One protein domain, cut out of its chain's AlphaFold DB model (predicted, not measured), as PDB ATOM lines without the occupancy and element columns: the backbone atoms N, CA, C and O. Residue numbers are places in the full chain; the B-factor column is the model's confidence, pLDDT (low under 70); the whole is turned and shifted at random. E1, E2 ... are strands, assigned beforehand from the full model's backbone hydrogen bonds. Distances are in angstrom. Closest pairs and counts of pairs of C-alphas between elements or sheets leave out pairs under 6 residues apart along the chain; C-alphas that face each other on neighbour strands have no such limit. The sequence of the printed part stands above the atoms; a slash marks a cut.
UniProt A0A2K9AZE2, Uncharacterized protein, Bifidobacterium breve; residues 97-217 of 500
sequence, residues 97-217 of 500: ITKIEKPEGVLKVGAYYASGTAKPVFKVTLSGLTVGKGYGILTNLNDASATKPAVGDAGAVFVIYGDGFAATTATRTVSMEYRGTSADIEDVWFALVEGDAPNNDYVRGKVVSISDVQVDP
ATOM      1  N   ILE A  97      -7.317 -23.490 -43.288       97.06
ATOM      2  CA  ILE A  97      -7.047 -23.863 -41.896       97.06
ATOM      3  C   ILE A  97      -7.909 -22.968 -41.004       97.06
ATOM      4  O   ILE A  97      -7.776 -21.748 -41.028       97.06
ATOM      5  N   THR A  98      -8.803 -23.568 -40.219       96.56
ATOM      6  CA  THR A  98      -9.771 -22.823 -39.388       96.56
ATOM      7  C   THR A  98      -9.481 -22.887 -37.901       96.56
ATOM      8  O   THR A  98      -9.907 -22.008 -37.154       96.56
ATOM      9  N   LYS A  99      -8.760 -23.917 -37.448       96.69
ATOM     10  CA  LYS A  99      -8.380 -24.065 -36.043       96.69
ATOM     11  C   LYS A  99      -7.087 -24.854 -35.920       96.69
ATOM     12  O   LYS A  99      -6.921 -25.867 -36.593       96.69
ATOM     13  N   ILE A 100      -6.218 -24.426 -35.012       97.19
ATOM     14  CA  ILE A 100      -5.050 -25.189 -34.571       97.19
ATOM     15  C   ILE A 100      -5.172 -25.361 -33.059       97.19
ATOM     16  O   ILE A 100      -5.211 -24.378 -32.321       97.19
ATOM     17  N   GLU A 101      -5.258 -26.605 -32.600       96.62
ATOM     18  CA  GLU A 101      -5.200 -26.943 -31.178       96.62
ATOM     19  C   GLU A 101      -3.785 -27.407 -30.844       96.62
ATOM     20  O   GLU A 101      -3.257 -28.322 -31.482       96.62
ATOM     21  N   LYS A 102      -3.173 -26.754 -29.856       94.19
ATOM     22  CA  LYS A 102      -1.863 -27.130 -29.328       94.19
ATOM     23  C   LYS A 102      -1.998 -28.366 -28.431       94.19
ATOM     24  O   LYS A 102      -3.044 -28.517 -27.795       94.19
ATOM     25  N   PRO A 103      -0.959 -29.207 -28.333       91.25
ATOM     26  CA  PRO A 103      -0.905 -30.223 -27.292       91.25
ATOM     27  C   PRO A 103      -0.857 -29.584 -25.897       91.25
ATOM     28  O   PRO A 103      -0.412 -28.446 -25.734       91.25
ATOM     29  N   GLU A 104      -1.320 -30.329 -24.896       85.56
ATOM     30  CA  GLU A 104      -1.165 -29.966 -23.486       85.56
ATOM     31  C   GLU A 104       0.261 -30.275 -23.002       85.56
ATOM     32  O   GLU A 104       0.911 -31.192 -23.506       85.56
ATOM     33  N   GLY A 105       0.728 -29.529 -22.000       85.00
ATOM     34  CA  GLY A 105       2.060 -29.701 -21.413       85.00
ATOM     35  C   GLY A 105       3.170 -28.948 -22.150       85.00
ATOM     36  O   GLY A 105       2.924 -28.154 -23.060       85.00
ATOM     37  N   VAL A 106       4.410 -29.170 -21.714       89.25
ATOM     38  CA  VAL A 106       5.584 -28.484 -22.263       89.25
ATOM     39  C   VAL A 106       6.075 -29.188 -23.527       89.25
ATOM     40  O   VAL A 106       6.265 -30.409 -23.540       89.25
ATOM     41  N   LEU A 107       6.341 -28.414 -24.584       92.25
ATOM     42  CA  LEU A 107       7.010 -28.903 -25.791       92.25
ATOM     43  C   LEU A 107       8.512 -29.024 -25.530       92.25
ATOM     44  O   LEU A 107       9.200 -28.022 -25.360       92.25
ATOM     45  N   LYS A 108       9.018 -30.256 -25.480       92.12
ATOM     46  CA  LYS A 108      10.398 -30.557 -25.076       92.12
ATOM     47  C   LYS A 108      11.301 -30.684 -26.305       92.12
ATOM     48  O   LYS A 108      11.221 -31.683 -27.022       92.12
ATOM     49  N   VAL A 109      12.157 -29.690 -26.538       91.12
ATOM     50  CA  VAL A 109      13.208 -29.713 -27.573       91.12
ATOM     51  C   VAL A 109      14.401 -30.504 -27.054       91.12
ATOM     52  O   VAL A 109      14.924 -30.173 -25.994       91.12
ATOM     53  N   GLY A 110      14.863 -31.498 -27.812       87.19
ATOM     54  CA  GLY A 110      15.999 -32.360 -27.479       87.19
ATOM     55  C   GLY A 110      15.635 -33.621 -26.691       87.19
ATOM     56  O   GLY A 110      16.515 -34.437 -26.430       87.19
ATOM     57  N   ALA A 111      14.359 -33.802 -26.330       88.44
ATOM     58  CA  ALA A 111      13.881 -35.036 -25.714       88.44
ATOM     59  C   ALA A 111      13.771 -36.162 -26.755       88.44
ATOM     60  O   ALA A 111      13.361 -35.947 -27.898       88.44
ATOM     61  N   TYR A 112      14.118 -37.376 -26.342       85.75
ATOM     62  CA  TYR A 112      13.985 -38.585 -27.136       85.75
ATOM     63  C   TYR A 112      12.593 -39.199 -26.952       85.75
ATOM     64  O   TYR A 112      12.175 -39.525 -25.843       85.75
ATOM     65  N   TYR A 113      11.880 -39.389 -28.062       84.88
ATOM     66  CA  TYR A 113      10.593 -40.083 -28.104       84.88
ATOM     67  C   TYR A 113      10.804 -41.452 -28.751       84.88
ATOM     68  O   TYR A 113      10.901 -41.555 -29.978       84.88
ATOM     69  N   ALA A 114      10.900 -42.497 -27.927       76.94
ATOM     70  CA  ALA A 114      11.059 -43.864 -28.405       76.94
ATOM     71  C   ALA A 114       9.868 -44.310 -29.275       76.94
ATOM     72  O   ALA A 114       8.776 -43.734 -29.249       76.94
ATOM     73  N   SER A 115      10.073 -45.368 -30.063       74.12
ATOM     74  CA  SER A 115       8.985 -45.970 -30.838       74.12
ATOM     75  C   SER A 115       7.866 -46.443 -29.905       74.12
ATOM     76  O   SER A 115       8.121 -47.184 -28.960       74.12
ATOM     77  N   GLY A 116       6.631 -46.014 -30.170       72.06
ATOM     78  CA  GLY A 116       5.465 -46.323 -29.335       72.06
ATOM     79  C   GLY A 116       5.217 -45.350 -28.176       72.06
ATOM     80  O   GLY A 116       4.158 -45.432 -27.557       72.06
ATOM     81  N   THR A 117       6.123 -44.404 -27.910       78.44
ATOM     82  CA  THR A 117       5.889 -43.320 -26.946       78.44
ATOM     83  C   THR A 117       4.897 -42.305 -27.511       78.44
ATOM     84  O   THR A 117       4.971 -41.933 -28.688       78.44
ATOM     85  N   ALA A 118       3.971 -41.834 -26.673       80.06
ATOM     86  CA  ALA A 118       3.037 -40.785 -27.054       80.06
ATOM     87  C   ALA A 118       3.798 -39.479 -27.315       80.06
ATOM     88  O   ALA A 118       4.543 -38.994 -26.468       80.06
ATOM     89  N   LYS A 119       3.605 -38.899 -28.499       87.56
ATOM     90  CA  LYS A 119       4.196 -37.606 -28.857       87.56
ATOM     91  C   LYS A 119       3.170 -36.489 -28.682       87.56
ATOM     92  O   LYS A 119       1.978 -36.745 -28.862       87.56
ATOM     93  N   PRO A 120       3.592 -35.247 -28.394       89.94
ATOM     94  CA  PRO A 120       2.688 -34.108 -28.434       89.94
ATOM     95  C   PRO A 120       2.108 -33.947 -29.848       89.94
ATOM     96  O   PRO A 120       2.844 -33.966 -30.835       89.94
ATOM     97  N   VAL A 121       0.789 -33.796 -29.957       92.06
ATOM     98  CA  VAL A 121       0.081 -33.702 -31.242       92.06
ATOM     99  C   VAL A 121      -0.629 -32.362 -31.363       92.06
ATOM    100  O   VAL A 121      -1.479 -32.025 -30.540       92.06
ATOM    101  N   PHE A 122      -0.347 -31.641 -32.443       94.31
ATOM    102  CA  PHE A 122      -1.157 -30.511 -32.880       94.31
ATOM    103  C   PHE A 122      -2.338 -31.024 -33.698       94.31
ATOM    104  O   PHE A 122      -2.163 -31.841 -34.603       94.31
ATOM    105  N   LYS A 123      -3.547 -30.538 -33.413       95.38
ATOM    106  CA  LYS A 123      -4.735 -30.858 -34.217       95.38
ATOM    107  C   LYS A 123      -5.071 -29.680 -35.115       95.38
ATOM    108  O   LYS A 123      -5.492 -28.625 -34.639       95.38
ATOM    109  N   VAL A 124      -4.898 -29.864 -36.418       96.19
ATOM    110  CA  VAL A 124      -5.161 -28.845 -37.436       96.19
ATOM    111  C   VAL A 124      -6.501 -29.146 -38.094       96.19
ATOM    112  O   VAL A 124      -6.661 -30.162 -38.765       96.19
ATOM    113  N   THR A 125      -7.485 -28.278 -37.877       96.81
ATOM    114  CA  THR A 125      -8.819 -28.404 -38.471       96.81
ATOM    115  C   THR A 125      -8.890 -27.616 -39.766       96.81
ATOM    116  O   THR A 125      -8.586 -26.422 -39.811       96.81
ATOM    117  N   LEU A 126      -9.318 -28.309 -40.811       96.31
ATOM    118  CA  LEU A 126      -9.442 -27.827 -42.174       96.31
ATOM    119  C   LEU A 126     -10.920 -27.755 -42.556       96.31
ATOM    120  O   LEU A 126     -11.697 -28.631 -42.173       96.31
ATOM    121  N   SER A 127     -11.305 -26.758 -43.345       96.50
ATOM    122  CA  SER A 127     -12.656 -26.620 -43.903       96.50
ATOM    123  C   SER A 127     -12.615 -26.231 -45.375       96.50
ATOM    124  O   SER A 127     -11.573 -25.811 -45.870       96.50
ATOM    125  N   GLY A 128     -13.757 -26.316 -46.061       95.69
ATOM    126  CA  GLY A 128     -13.872 -25.920 -47.467       95.69
ATOM    127  C   GLY A 128     -13.188 -26.890 -48.432       95.69
ATOM    128  O   GLY A 128     -12.888 -26.513 -49.558       95.69
ATOM    129  N   LEU A 129     -12.912 -28.125 -47.998       95.06
ATOM    130  CA  LEU A 129     -12.241 -29.130 -48.820       95.06
ATOM    131  C   LEU A 129     -13.171 -29.651 -49.924       95.06
ATOM    132  O   LEU A 129     -14.358 -29.891 -49.697       95.06
ATOM    133  N   THR A 130     -12.615 -29.901 -51.106       94.81
ATOM    134  CA  THR A 130     -13.347 -30.518 -52.218       94.81
ATOM    135  C   THR A 130     -13.174 -32.032 -52.179       94.81
ATOM    136  O   THR A 130     -12.054 -32.538 -52.227       94.81
ATOM    137  N   VAL A 131     -14.282 -32.777 -52.115       92.50
ATOM    138  CA  VAL A 131     -14.248 -34.248 -52.105       92.50
ATOM    139  C   VAL A 131     -13.561 -34.772 -53.370       92.50
ATOM    140  O   VAL A 131     -13.861 -34.335 -54.478       92.50
ATOM    141  N   GLY A 132     -12.625 -35.706 -53.198       89.44
ATOM    142  CA  GLY A 132     -11.821 -36.284 -54.274       89.44
ATOM    143  C   GLY A 132     -10.549 -35.504 -54.624       89.44
ATOM    144  O   GLY A 132      -9.711 -36.044 -55.341       89.44
ATOM    145  N   LYS A 133     -10.350 -34.282 -54.108       91.88
ATOM    146  CA  LYS A 133      -9.079 -33.547 -54.248       91.88
ATOM    147  C   LYS A 133      -8.050 -33.989 -53.207       91.88
ATOM    148  O   LYS A 133      -8.408 -34.477 -52.132       91.88
ATOM    149  N   GLY A 134      -6.771 -33.837 -53.548       92.19
ATOM    150  CA  GLY A 134      -5.657 -34.117 -52.649       92.19
ATOM    151  C   GLY A 134      -5.300 -32.884 -51.833       92.19
ATOM    152  O   GLY A 134      -5.207 -31.782 -52.367       92.19
ATOM    153  N   TYR A 135      -5.071 -33.072 -50.540       93.94
ATOM    154  CA  TYR A 135      -4.635 -32.019 -49.632       93.94
ATOM    155  C   TYR A 135      -3.476 -32.499 -48.777       93.94
ATOM    156  O   TYR A 135      -3.389 -33.684 -48.467       93.94
ATOM    157  N   GLY A 136      -2.612 -31.583 -48.356       93.06
ATOM    158  CA  GLY A 136      -1.619 -31.891 -47.339       93.06
ATOM    159  C   GLY A 136      -1.172 -30.683 -46.535       93.06
ATOM    160  O   GLY A 136      -1.476 -29.548 -46.895       93.06
ATOM    161  N   ILE A 137      -0.467 -30.929 -45.434       93.81
ATOM    162  CA  ILE A 137       0.025 -29.876 -44.541       93.81
ATOM    163  C   ILE A 137       1.552 -29.817 -44.595       93.81
ATOM    164  O   ILE A 137       2.234 -30.783 -44.268       93.81
ATOM    165  N   LEU A 138       2.084 -28.658 -44.979       92.56
ATOM    166  CA  LEU A 138       3.486 -28.293 -44.782       92.56
ATOM    167  C   LEU A 138       3.638 -27.566 -43.448       92.56
ATOM    168  O   LEU A 138       2.776 -26.773 -43.070       92.56
ATOM    169  N   THR A 139       4.745 -27.794 -42.748       92.94
ATOM    170  CA  THR A 139       5.025 -27.123 -41.475       92.94
ATOM    171  C   THR A 139       6.520 -27.089 -41.171       92.94
ATOM    172  O   THR A 139       7.245 -28.002 -41.564       92.94
ATOM    173  N   ASN A 140       6.970 -26.074 -40.431       92.19
ATOM    174  CA  ASN A 140       8.295 -26.055 -39.805       92.19
ATOM    175  C   ASN A 140       8.332 -26.750 -38.436       92.19
ATOM    176  O   ASN A 140       9.394 -26.787 -37.830       92.19
ATOM    177  N   LEU A 141       7.220 -27.314 -37.941       89.94
ATOM    178  CA  LEU A 141       7.098 -27.889 -36.590       89.94
ATOM    179  C   LEU A 141       8.275 -28.795 -36.177       89.94
ATOM    180  O   LEU A 141       8.646 -28.820 -35.006       89.94
ATOM    181  N   ASN A 142       8.844 -29.536 -37.135       87.19
ATOM    182  CA  ASN A 142       9.975 -30.447 -36.937       87.19
ATOM    183  C   ASN A 142      11.163 -30.160 -37.871       87.19
ATOM    184  O   ASN A 142      12.030 -31.020 -38.050       87.19
ATOM    185  N   ASP A 143      11.231 -28.962 -38.451       87.19
ATOM    186  CA  ASP A 143      12.370 -28.512 -39.246       87.19
ATOM    187  C   ASP A 143      12.523 -26.989 -39.144       87.19
ATOM    188  O   ASP A 143      11.851 -26.224 -39.835       87.19
ATOM    189  N   ALA A 144      13.451 -26.542 -38.294       85.50
ATOM    190  CA  ALA A 144      13.740 -25.121 -38.101       85.50
ATOM    191  C   ALA A 144      14.340 -24.451 -39.352       85.50
ATOM    192  O   ALA A 144      14.351 -23.226 -39.439       85.50
ATOM    193  N   SER A 145      14.849 -25.234 -40.309       87.75
ATOM    194  CA  SER A 145      15.385 -24.715 -41.569       87.75
ATOM    195  C   SER A 145      14.311 -24.507 -42.638       87.75
ATOM    196  O   SER A 145      14.588 -23.895 -43.672       87.75
ATOM    197  N   ALA A 146      13.083 -24.983 -42.400       89.06
ATOM    198  CA  ALA A 146      11.999 -24.878 -43.358       89.06
ATOM    199  C   ALA A 146      11.576 -23.415 -43.564       89.06
ATOM    200  O   ALA A 146      11.111 -22.726 -42.651       89.06
ATOM    201  N   THR A 147      11.686 -22.953 -44.807       91.69
ATOM    202  CA  THR A 147      11.230 -21.621 -45.207       91.69
ATOM    203  C   THR A 147       9.709 -21.580 -45.268       91.69
ATOM    204  O   THR A 147       9.083 -22.400 -45.941       91.69
ATOM    205  N   LYS A 148       9.111 -20.585 -44.606       93.94
ATOM    206  CA  LYS A 148       7.669 -20.345 -44.671       93.94
ATOM    207  C   LYS A 148       7.246 -20.004 -46.112       93.94
ATOM    208  O   LYS A 148       7.784 -19.043 -46.666       93.94
ATOM    209  N   PRO A 149       6.294 -20.738 -46.714       94.94
ATOM    210  CA  PRO A 149       5.801 -20.432 -48.054       94.94
ATOM    211  C   PRO A 149       4.836 -19.237 -48.046       94.94
ATOM    212  O   PRO A 149       4.359 -18.809 -46.994       94.94
ATOM    213  N   ALA A 150       4.495 -18.729 -49.226       96.06
ATOM    214  CA  ALA A 150       3.372 -17.829 -49.456       96.06
ATOM    215  C   ALA A 150       2.180 -18.569 -50.088       96.06
ATOM    216  O   ALA A 150       2.317 -19.629 -50.699       96.06
ATOM    217  N   VAL A 151       0.977 -17.999 -49.962       95.12
ATOM    218  CA  VAL A 151      -0.203 -18.506 -50.684       95.12
ATOM    219  C   VAL A 151       0.041 -18.376 -52.193       95.12
ATOM    220  O   VAL A 151       0.430 -17.315 -52.673       95.12
ATOM    221  N   GLY A 152      -0.195 -19.456 -52.937       94.50
ATOM    222  CA  GLY A 152       0.085 -19.575 -54.370       94.50
ATOM    223  C   GLY A 152       1.430 -20.229 -54.707       94.50
ATOM    224  O   GLY A 152       1.642 -20.619 -55.865       94.50
ATOM    225  N   ASP A 153       2.311 -20.424 -53.723       95.38
ATOM    226  CA  ASP A 153       3.569 -21.142 -53.920       95.38
ATOM    227  C   ASP A 153       3.323 -22.624 -54.204       95.38
ATOM    228  O   ASP A 153       2.297 -23.199 -53.830       95.38
ATOM    229  N   ALA A 154       4.260 -23.252 -54.914       92.81
ATOM    230  CA  ALA A 154       4.228 -24.696 -55.100       92.81
ATOM    231  C   ALA A 154       4.567 -25.406 -53.778       92.81
ATOM    232  O   ALA A 154       5.514 -25.028 -53.095       92.81
ATOM    233  N   GLY A 155       3.815 -26.453 -53.451       87.94
ATOM    234  CA  GLY A 155       4.035 -27.293 -52.277       87.94
ATOM    235  C   GLY A 155       3.989 -28.775 -52.635       87.94
ATOM    236  O   GLY A 155       3.284 -29.184 -53.561       87.94
ATOM    237  N   ALA A 156       4.746 -29.584 -51.898       86.56
ATOM    238  CA  ALA A 156       4.736 -31.037 -52.016       86.56
ATOM    239  C   ALA A 156       4.777 -31.665 -50.622       86.56
ATOM    240  O   ALA A 156       5.704 -31.408 -49.861       86.56
ATOM    241  N   VAL A 157       3.783 -32.491 -50.306       83.12
ATOM    242  CA  VAL A 157       3.660 -33.175 -49.014       83.12
ATOM    243  C   VAL A 157       3.712 -34.676 -49.251       83.12
ATOM    244  O   VAL A 157       3.014 -35.193 -50.124       83.12
ATOM    245  N   PHE A 158       4.549 -35.372 -48.487       78.00
ATOM    246  CA  PHE A 158       4.644 -36.827 -48.532       78.00
ATOM    247  C   PHE A 158       3.423 -37.452 -47.850       78.00
ATOM    248  O   PHE A 158       3.092 -37.110 -46.717       78.00
ATOM    249  N   VAL A 159       2.779 -38.414 -48.511       65.69
ATOM    250  CA  VAL A 159       1.612 -39.130 -47.956       65.69
ATOM    251  C   VAL A 159       2.032 -40.119 -46.859       65.69
ATOM    252  O   VAL A 159       1.262 -40.408 -45.948       65.69
ATOM    253  N   ILE A 160       3.281 -40.591 -46.908       56.97
ATOM    254  CA  ILE A 160       3.838 -41.658 -46.057       56.97
ATOM    255  C   ILE A 160       3.827 -41.288 -44.561       56.97
ATOM    256  O   ILE A 160       3.748 -42.167 -43.707       56.97
ATOM    257  N   TYR A 161       3.855 -39.993 -44.232       63.16
ATOM    258  CA  TYR A 161       3.783 -39.509 -42.849       63.16
ATOM    259  C   TYR A 161       2.353 -39.201 -42.374       63.16
ATOM    260  O   TYR A 161       2.171 -38.776 -41.241       63.16
ATOM    261  N   GLY A 162       1.335 -39.448 -43.210       59.91
ATOM    262  CA  GLY A 162      -0.072 -39.147 -42.910       59.91
ATOM    263  C   GLY A 162      -0.476 -37.691 -43.169       59.91
ATOM    264  O   GLY A 162      -1.644 -37.338 -42.997       59.91
ATOM    265  N   ASP A 163       0.465 -36.868 -43.634       71.25
ATOM    266  CA  ASP A 163       0.293 -35.424 -43.819       71.25
ATOM    267  C   ASP A 163      -0.417 -35.067 -45.132       71.25
ATOM    268  O   ASP A 163      -0.889 -33.942 -45.282       71.25
ATOM    269  N   GLY A 164      -0.498 -36.010 -46.080       83.69
ATOM    270  CA  GLY A 164      -1.213 -35.894 -47.353       83.69
ATOM    271  C   GLY A 164      -2.390 -36.870 -47.443       83.69
ATOM    272  O   GLY A 164      -2.278 -38.025 -47.042       83.69
ATOM    273  N   PHE A 165      -3.533 -36.432 -47.972       88.56
ATOM    274  CA  PHE A 165      -4.753 -37.238 -48.046       88.56
ATOM    275  C   PHE A 165      -5.673 -36.814 -49.198       88.56
ATOM    276  O   PHE A 165      -5.696 -35.657 -49.608       88.56
ATOM    277  N   ALA A 166      -6.500 -37.743 -49.684       90.88
ATOM    278  CA  ALA A 166      -7.671 -37.399 -50.489       90.88
ATOM    279  C   ALA A 166      -8.821 -36.975 -49.565       90.88
ATOM    280  O   ALA A 166      -9.143 -37.679 -48.598       90.88
ATOM    281  N   ALA A 167      -9.445 -35.829 -49.827       91.62
ATOM    282  CA  ALA A 167     -10.590 -35.378 -49.046       91.62
ATOM    283  C   ALA A 167     -11.819 -36.250 -49.332       91.62
ATOM    284  O   ALA A 167     -12.227 -36.427 -50.478       91.62
ATOM    285  N   THR A 168     -12.437 -36.769 -48.275       92.38
ATOM    286  CA  THR A 168     -13.717 -37.500 -48.326       92.38
ATOM    287  C   THR A 168     -14.887 -36.649 -47.833       92.38
ATOM    288  O   THR A 168     -16.044 -36.965 -48.092       92.38
ATOM    289  N   THR A 169     -14.585 -35.552 -47.140       93.75
ATOM    290  CA  THR A 169     -15.522 -34.610 -46.526       93.75
ATOM    291  C   THR A 169     -14.996 -33.187 -46.685       93.75
ATOM    292  O   THR A 169     -13.795 -32.979 -46.864       93.75
ATOM    293  N   ALA A 170     -15.880 -32.193 -46.569       94.25
ATOM    294  CA  ALA A 170     -15.510 -30.776 -46.650       94.25
ATOM    295  C   ALA A 170     -14.718 -30.263 -45.433       94.25
ATOM    296  O   ALA A 170     -14.139 -29.177 -45.477       94.25
ATOM    297  N   THR A 171     -14.689 -31.040 -44.351       95.75
ATOM    298  CA  THR A 171     -13.985 -30.732 -43.105       95.75
ATOM    299  C   THR A 171     -13.167 -31.937 -42.684       95.75
ATOM    300  O   THR A 171     -13.647 -33.070 -42.780       95.75
ATOM    301  N   ARG A 172     -11.950 -31.706 -42.194       94.06
ATOM    302  CA  ARG A 172     -11.080 -32.757 -41.659       94.06
ATOM    303  C   ARG A 172     -10.175 -32.191 -40.576       94.06
ATOM    304  O   ARG A 172      -9.694 -31.073 -40.707       94.06
ATOM    305  N   THR A 173      -9.899 -32.987 -39.552       94.62
ATOM    306  CA  THR A 173      -8.822 -32.705 -38.600       94.62
ATOM    307  C   THR A 173      -7.633 -33.599 -38.920       94.62
ATOM    308  O   THR A 173      -7.790 -34.807 -39.095       94.62
ATOM    309  N   VAL A 174      -6.455 -32.992 -39.020       92.50
ATOM    310  CA  VAL A 174      -5.177 -33.670 -39.240       92.50
ATOM    311  C   VAL A 174      -4.344 -33.548 -37.970       92.50
ATOM    312  O   VAL A 174      -4.308 -32.488 -37.342       92.50
ATOM    313  N   SER A 175      -3.708 -34.645 -37.576       92.31
ATOM    314  CA  SER A 175      -2.837 -34.718 -36.407       92.31
ATOM    315  C   SER A 175      -1.385 -34.574 -36.842       92.31
ATOM    316  O   SER A 175      -0.901 -35.405 -37.599       92.31
ATOM    317  N   MET A 176      -0.704 -33.542 -36.346       89.94
ATOM    318  CA  MET A 176       0.702 -33.264 -36.640       89.94
ATOM    319  C   MET A 176       1.541 -33.541 -35.389       89.94
ATOM    320  O   MET A 176       1.406 -32.845 -34.380       89.94
ATOM    321  N   GLU A 177       2.381 -34.572 -35.434       89.81
ATOM    322  CA  GLU A 177       3.244 -34.944 -34.308       89.81
ATOM    323  C   GLU A 177       4.423 -33.977 -34.162       89.81
ATOM    324  O   GLU A 177       5.166 -33.731 -35.113       89.81
ATOM    325  N   TYR A 178       4.649 -33.498 -32.945       88.94
ATOM    326  CA  TYR A 178       5.884 -32.838 -32.552       88.94
ATOM    327  C   TYR A 178       6.921 -33.883 -32.135       88.94
ATOM    328  O   TYR A 178       6.653 -34.750 -31.306       88.94
ATOM    329  N   ARG A 179       8.116 -33.813 -32.720       83.56
ATOM    330  CA  ARG A 179       9.202 -34.781 -32.513       83.56
ATOM    331  C   ARG A 179      10.311 -34.257 -31.610       83.56
ATOM    332  O   ARG A 179      11.180 -35.031 -31.236       83.56
ATOM    333  N   GLY A 180      10.313 -32.960 -31.297       78.81
ATOM    334  CA  GLY A 180      11.331 -32.353 -30.435       78.81
ATOM    335  C   GLY A 180      12.750 -32.361 -31.010       78.81
ATOM    336  O   GLY A 180      13.693 -32.118 -30.269       78.81
ATOM    337  N   THR A 181      12.934 -32.639 -32.305       74.88
ATOM    338  CA  THR A 181      14.264 -32.789 -32.932       74.88
ATOM    339  C   THR A 181      14.868 -31.485 -33.450       74.88
ATOM    340  O   THR A 181      16.035 -31.456 -33.832       74.88
ATOM    341  N   SER A 182      14.075 -30.421 -33.530       71.56
ATOM    342  CA  SER A 182      14.476 -29.139 -34.118       71.56
ATOM    343  C   SER A 182      14.886 -28.136 -33.054       71.56
ATOM    344  O   SER A 182      14.608 -28.341 -31.880       71.56
ATOM    345  N   ALA A 183      15.534 -27.049 -33.475       81.06
ATOM    346  CA  ALA A 183      15.881 -25.930 -32.605       81.06
ATOM    347  C   ALA A 183      14.648 -25.310 -31.913       81.06
ATOM    348  O   ALA A 183      13.511 -25.717 -32.146       81.06
ATOM    349  N   ASP A 184      14.884 -24.307 -31.072       85.44
ATOM    350  CA  ASP A 184      13.843 -23.577 -30.347       85.44
ATOM    351  C   ASP A 184      12.954 -22.803 -31.353       85.44
ATOM    352  O   ASP A 184      13.264 -21.679 -31.743       85.44
ATOM    353  N   ILE A 185      11.889 -23.443 -31.856       87.25
ATOM    354  CA  ILE A 185      10.930 -22.846 -32.800       87.25
ATOM    355  C   ILE A 185       9.770 -22.263 -32.001       87.25
ATOM    356  O   ILE A 185       8.882 -23.000 -31.581       87.25
ATOM    357  N   GLU A 186       9.773 -20.948 -31.809       89.31
ATOM    358  CA  GLU A 186       8.691 -20.213 -31.131       89.31
ATOM    359  C   GLU A 186       7.517 -19.922 -32.086       89.31
ATOM    360  O   GLU A 186       6.349 -19.977 -31.699       89.31
ATOM    361  N   ASP A 187       7.828 -19.702 -33.366       91.94
ATOM    362  CA  ASP A 187       6.879 -19.416 -34.441       91.94
ATOM    363  C   ASP A 187       6.651 -20.650 -35.324       91.94
ATOM    364  O   ASP A 187       7.383 -20.895 -36.292       91.94
ATOM    365  N   VAL A 188       5.620 -21.442 -35.023       93.75
ATOM    366  CA  VAL A 188       5.243 -22.585 -35.866       93.75
ATOM    367  C   VAL A 188       4.214 -22.147 -36.900       93.75
ATOM    368  O   VAL A 188       3.194 -21.550 -36.566       93.75
ATOM    369  N   TRP A 189       4.432 -22.504 -38.161       95.12
ATOM    370  CA  TRP A 189       3.471 -22.290 -39.237       95.12
ATOM    371  C   TRP A 189       2.964 -23.615 -39.802       95.12
ATOM    372  O   TRP A 189       3.675 -24.619 -39.860       95.12
ATOM    373  N   PHE A 190       1.714 -23.601 -40.255       95.94
ATOM    374  CA  PHE A 190       1.072 -24.679 -40.998       95.94
ATOM    375  C   PHE A 190       0.540 -24.110 -42.307       95.94
ATOM    376  O   PHE A 190      -0.168 -23.104 -42.308       95.94
ATOM    377  N   ALA A 191       0.871 -24.750 -43.421       96.19
ATOM    378  CA  ALA A 191       0.445 -24.356 -44.754       96.19
ATOM    379  C   ALA A 191      -0.322 -25.504 -45.415       96.19
ATOM    380  O   ALA A 191       0.204 -26.602 -45.587       96.19
ATOM    381  N   LEU A 192      -1.575 -25.247 -45.785       96.50
ATOM    382  CA  LEU A 192      -2.424 -26.181 -46.514       96.50
ATOM    383  C   LEU A 192      -2.054 -26.144 -47.995       96.50
ATOM    384  O   LEU A 192      -2.165 -25.101 -48.640       96.50
ATOM    385  N   VAL A 193      -1.652 -27.291 -48.529       95.06
ATOM    386  CA  VAL A 193      -1.413 -27.529 -49.951       95.06
ATOM    387  C   VAL A 193      -2.640 -28.209 -50.540       95.06
ATOM    388  O   VAL A 193      -3.085 -29.228 -50.019       95.06
ATOM    389  N   GLU A 194      -3.164 -27.668 -51.631       94.75
ATOM    390  CA  GLU A 194      -4.199 -28.288 -52.455       94.75
ATOM    391  C   GLU A 194      -3.590 -28.752 -53.773       94.75
ATOM    392  O   GLU A 194      -2.944 -27.973 -54.479       94.75
ATOM    393  N   GLY A 195      -3.825 -30.011 -54.122       91.75
ATOM    394  CA  GLY A 195      -3.379 -30.621 -55.364       91.75
ATOM    395  C   GLY A 195      -4.403 -31.597 -55.928       91.75
ATOM    396  O   GLY A 195      -5.543 -31.714 -55.465       91.75
ATOM    397  N   ASP A 196      -3.985 -32.329 -56.951       86.56
ATOM    398  CA  ASP A 196      -4.756 -33.477 -57.413       86.56
ATOM    399  C   ASP A 196      -4.695 -34.617 -56.395       86.56
ATOM    400  O   ASP A 196      -3.855 -34.620 -55.489       86.56
ATOM    401  N   ALA A 197      -5.635 -35.560 -56.512       75.19
ATOM    402  CA  ALA A 197      -5.674 -36.728 -55.643       75.19
ATOM    403  C   ALA A 197      -4.286 -37.391 -55.592       75.19
ATOM    404  O   ALA A 197      -3.639 -37.506 -56.639       75.19
ATOM    405  N   PRO A 198      -3.816 -37.806 -54.403       71.56
ATOM    406  CA  PRO A 198      -2.473 -38.337 -54.261       71.56
ATOM    407  C   PRO A 198      -2.257 -39.525 -55.202       71.56
ATOM    408  O   PRO A 198      -3.023 -40.489 -55.192       71.56
ATOM    409  N   ASN A 199      -1.182 -39.472 -55.989       66.12
ATOM    410  CA  ASN A 199      -0.493 -40.696 -56.378       66.12
ATOM    411  C   ASN A 199       0.197 -41.221 -55.110       66.12
ATOM    412  O   ASN A 199       0.529 -40.413 -54.252       66.12
ATOM    413  N   ASN A 200       0.351 -42.538 -54.949       65.12
ATOM    414  CA  ASN A 200       0.644 -43.228 -53.672       65.12
ATOM    415  C   ASN A 200       1.728 -42.620 -52.742       65.12
ATOM    416  O   ASN A 200       1.775 -42.985 -51.571       65.12
ATOM    417  N   ASP A 201       2.551 -41.683 -53.218       73.44
ATOM    418  CA  ASP A 201       3.678 -41.099 -52.503       73.44
ATOM    419  C   ASP A 201       3.490 -39.613 -52.102       73.44
ATOM    420  O   ASP A 201       4.033 -39.200 -51.073       73.44
ATOM    421  N   TYR A 202       2.733 -38.792 -52.857       81.31
ATOM    422  CA  TYR A 202       2.686 -37.331 -52.643       81.31
ATOM    423  C   TYR A 202       1.341 -36.663 -52.945       81.31
ATOM    424  O   TYR A 202       0.630 -37.025 -53.878       81.31
ATOM    425  N   VAL A 203       1.091 -35.549 -52.252       87.38
ATOM    426  CA  VAL A 203       0.220 -34.471 -52.735       87.38
ATOM    427  C   VAL A 203       1.106 -33.326 -53.215       87.38
ATOM    428  O   VAL A 203       1.827 -32.718 -52.423       87.38
ATOM    429  N   ARG A 204       1.072 -33.030 -54.519       89.69
ATOM    430  CA  ARG A 204       1.752 -31.872 -55.121       89.69
ATOM    431  C   ARG A 204       0.724 -30.867 -55.596       89.69
ATOM    432  O   ARG A 204      -0.225 -31.237 -56.280       89.69
ATOM    433  N   GLY A 205       0.939 -29.600 -55.274       92.62
ATOM    434  CA  GLY A 205      -0.028 -28.577 -55.621       92.62
ATOM    435  C   GLY A 205       0.376 -27.185 -55.177       92.62
ATOM    436  O   GLY A 205       1.562 -26.848 -55.166       92.62
ATOM    437  N   LYS A 206      -0.618 -26.364 -54.853       95.19
ATOM    438  CA  LYS A 206      -0.437 -24.970 -54.451       95.19
ATOM    439  C   LYS A 206      -0.787 -24.773 -52.989       95.19
ATOM    440  O   LYS A 206      -1.734 -25.370 -52.492       95.19
ATOM    441  N   VAL A 207      -0.040 -23.913 -52.310       96.12
ATOM    442  CA  VAL A 207      -0.399 -23.458 -50.966       96.12
ATOM    443  C   VAL A 207      -1.633 -22.566 -51.072       96.12
ATOM    444  O   VAL A 207      -1.609 -21.563 -51.779       96.12
ATOM    445  N   VAL A 208      -2.710 -22.927 -50.382       96.56
ATOM    446  CA  VAL A 208      -4.008 -22.228 -50.450       96.56
ATOM    447  C   VAL A 208      -4.374 -21.523 -49.150       96.56
ATOM    448  O   VAL A 208      -5.144 -20.566 -49.158       96.56
ATOM    449  N   SER A 209      -3.791 -21.945 -48.029       96.62
ATOM    450  CA  SER A 209      -4.020 -21.339 -46.719       96.62
ATOM    451  C   SER A 209      -2.789 -21.506 -45.841       96.62
ATOM    452  O   SER A 209      -2.089 -22.510 -45.945       96.62
ATOM    453  N   ILE A 210      -2.516 -20.522 -44.987       96.38
ATOM    454  CA  ILE A 210      -1.411 -20.545 -44.027       96.38
ATOM    455  C   ILE A 210      -1.945 -20.055 -42.686       96.38
ATOM    456  O   ILE A 210      -2.776 -19.148 -42.632       96.38
ATOM    457  N   SER A 211      -1.485 -20.656 -41.599       96.88
ATOM    458  CA  SER A 211      -1.782 -20.211 -40.243       96.88
ATOM    459  C   SER A 211      -0.565 -20.378 -39.351       96.88
ATOM    460  O   SER A 211       0.142 -21.380 -39.434       96.88
ATOM    461  N   ASP A 212      -0.346 -19.386 -38.498       95.12
ATOM    462  CA  ASP A 212       0.755 -19.340 -37.544       95.12
ATOM    463  C   ASP A 212       0.250 -19.626 -36.133       95.12
ATOM    464  O   ASP A 212      -0.870 -19.262 -35.761       95.12
ATOM    465  N   VAL A 213       1.099 -20.248 -35.327       95.06
ATOM    466  CA  VAL A 213       0.858 -20.486 -33.914       95.06
ATOM    467  C   VAL A 213       2.138 -20.243 -33.118       95.06
ATOM    468  O   VAL A 213       3.188 -20.811 -33.394       95.06
ATOM    469  N   GLN A 214       2.019 -19.398 -32.096       94.00
ATOM    470  CA  GLN A 214       3.077 -19.167 -31.114       94.00
ATOM    471  C   GLN A 214       3.178 -20.354 -30.166       94.00
ATOM    472  O   GLN A 214       2.143 -20.808 -29.665       94.00
ATOM    473  N   VAL A 215       4.376 -20.815 -29.849       91.81
ATOM    474  CA  VAL A 215       4.634 -21.866 -28.860       91.81
ATOM    475  C   VAL A 215       5.788 -21.455 -27.939       91.81
ATOM    476  O   VAL A 215       6.590 -20.605 -28.298       91.81
ATOM    477  N   ASP A 216       5.851 -22.036 -26.740       90.31
ATOM    478  CA  ASP A 216       6.928 -21.809 -25.756       90.31
ATOM    479  C   ASP A 216       7.662 -23.144 -25.538       90.31
ATOM    480  O   ASP A 216       7.324 -23.886 -24.608       90.31
ATOM    481  N   PRO A 217       8.551 -23.550 -26.468       91.69
ATOM    482  CA  PRO A 217       9.292 -24.789 -26.333       91.69
ATOM    483  C   PRO A 217      10.374 -24.654 -25.262       91.69
ATOM    484  O   PRO A 217      11.000 -23.610 -25.107       91.69
TER     485      PRO A 217
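This is residues 97 to 217 of the 500 residues of an uncharacterized protein of Bifidobacterium breve (UniProt A0A2K9AZE2). A five-stranded sheet is curled like part of a barrel and folded back on itself, and a sheet of three strands, E1, E3 and E7, covers it face to face as a sandwich, two sheets with their strands crossed at 49 degrees. The folded sheet has E5 and E9 as one leaf and E4 and E6 as the other, with E8 as the hinge; E2, residues 107 to 109, lies apart from the strands of both sheets, its centre 17.4 A from the mean of all C-alphas. The printed part has 121 residues with nine named strands, E1 to E9 in order along the chain, and no named helix. The large sheet runs E5, E9, E8, E4, E6 and the small one E1, E3, E7, both antiparallel; the class is all strand, though under half of the residues are in named elements. The whole is compact, with a radius of gyration of the C-alphas of 14.1 A and spans of 38 by 30 by 23 A.

E1, residues 97 to 101, begins at C-alpha 97 at (-7.047, -23.863, -41.896). E2 is residues 107 to 109, E3 residues 121 to 127, 19.3 A long, and E4 residues 134 to 139, 17.0 A. E5 is residues 154 to 158, E6 residues 164 to 166, and E7 residues 172 to 177, 16.2 A. E8, residues 187 to 195, measures 25.9 A. E9, residues 202 to 214, measures 28.2 A and ends at C-alpha 214 at (3.077, -19.167, -31.114).

The large sheet is strongly twisted, with E5 and E6 as edge strands. E9 bends by 96 degrees at residue 205. It is the antiparallel neighbour of E5, with N 155 and O 205 2.9 A apart, within hydrogen-bond range, and forms a hairpin with E8, its antiparallel neighbour, with N 208 and O 192 at 2.8 A. E8 and E4 have N 193 and O 136 at 2.8 A, and E4 and E6 have N 135 and O 165 at 2.8 A. Between the two leaves, the closest C-alphas of E4 and E5, those of Gly 136 and Val 157, are 5.7 A apart. In the small sheet E3 is the inner strand, with N 125 and O 99 2.8 A apart toward E1 and N 124 and O 174 2.8 A apart toward E7. The closest C-alphas of E1 and E9, those of Ile 97 and Ser 209, are 6.2 A apart. E4 and E7 are near each other, with 6 pairs of C-alphas within 10 A. E2 pairs with no named strand.

The C-alphas farthest apart, those of Gly 110 and Val 131, are 39.0 A apart. The printed part has no cut. The links E2 to E3, 11 residues, and E4 to E5, 14 residues, are long. The mean pLDDT of the printed part is 88.6; residues 159 to 162 and 199 to 200 are under 70.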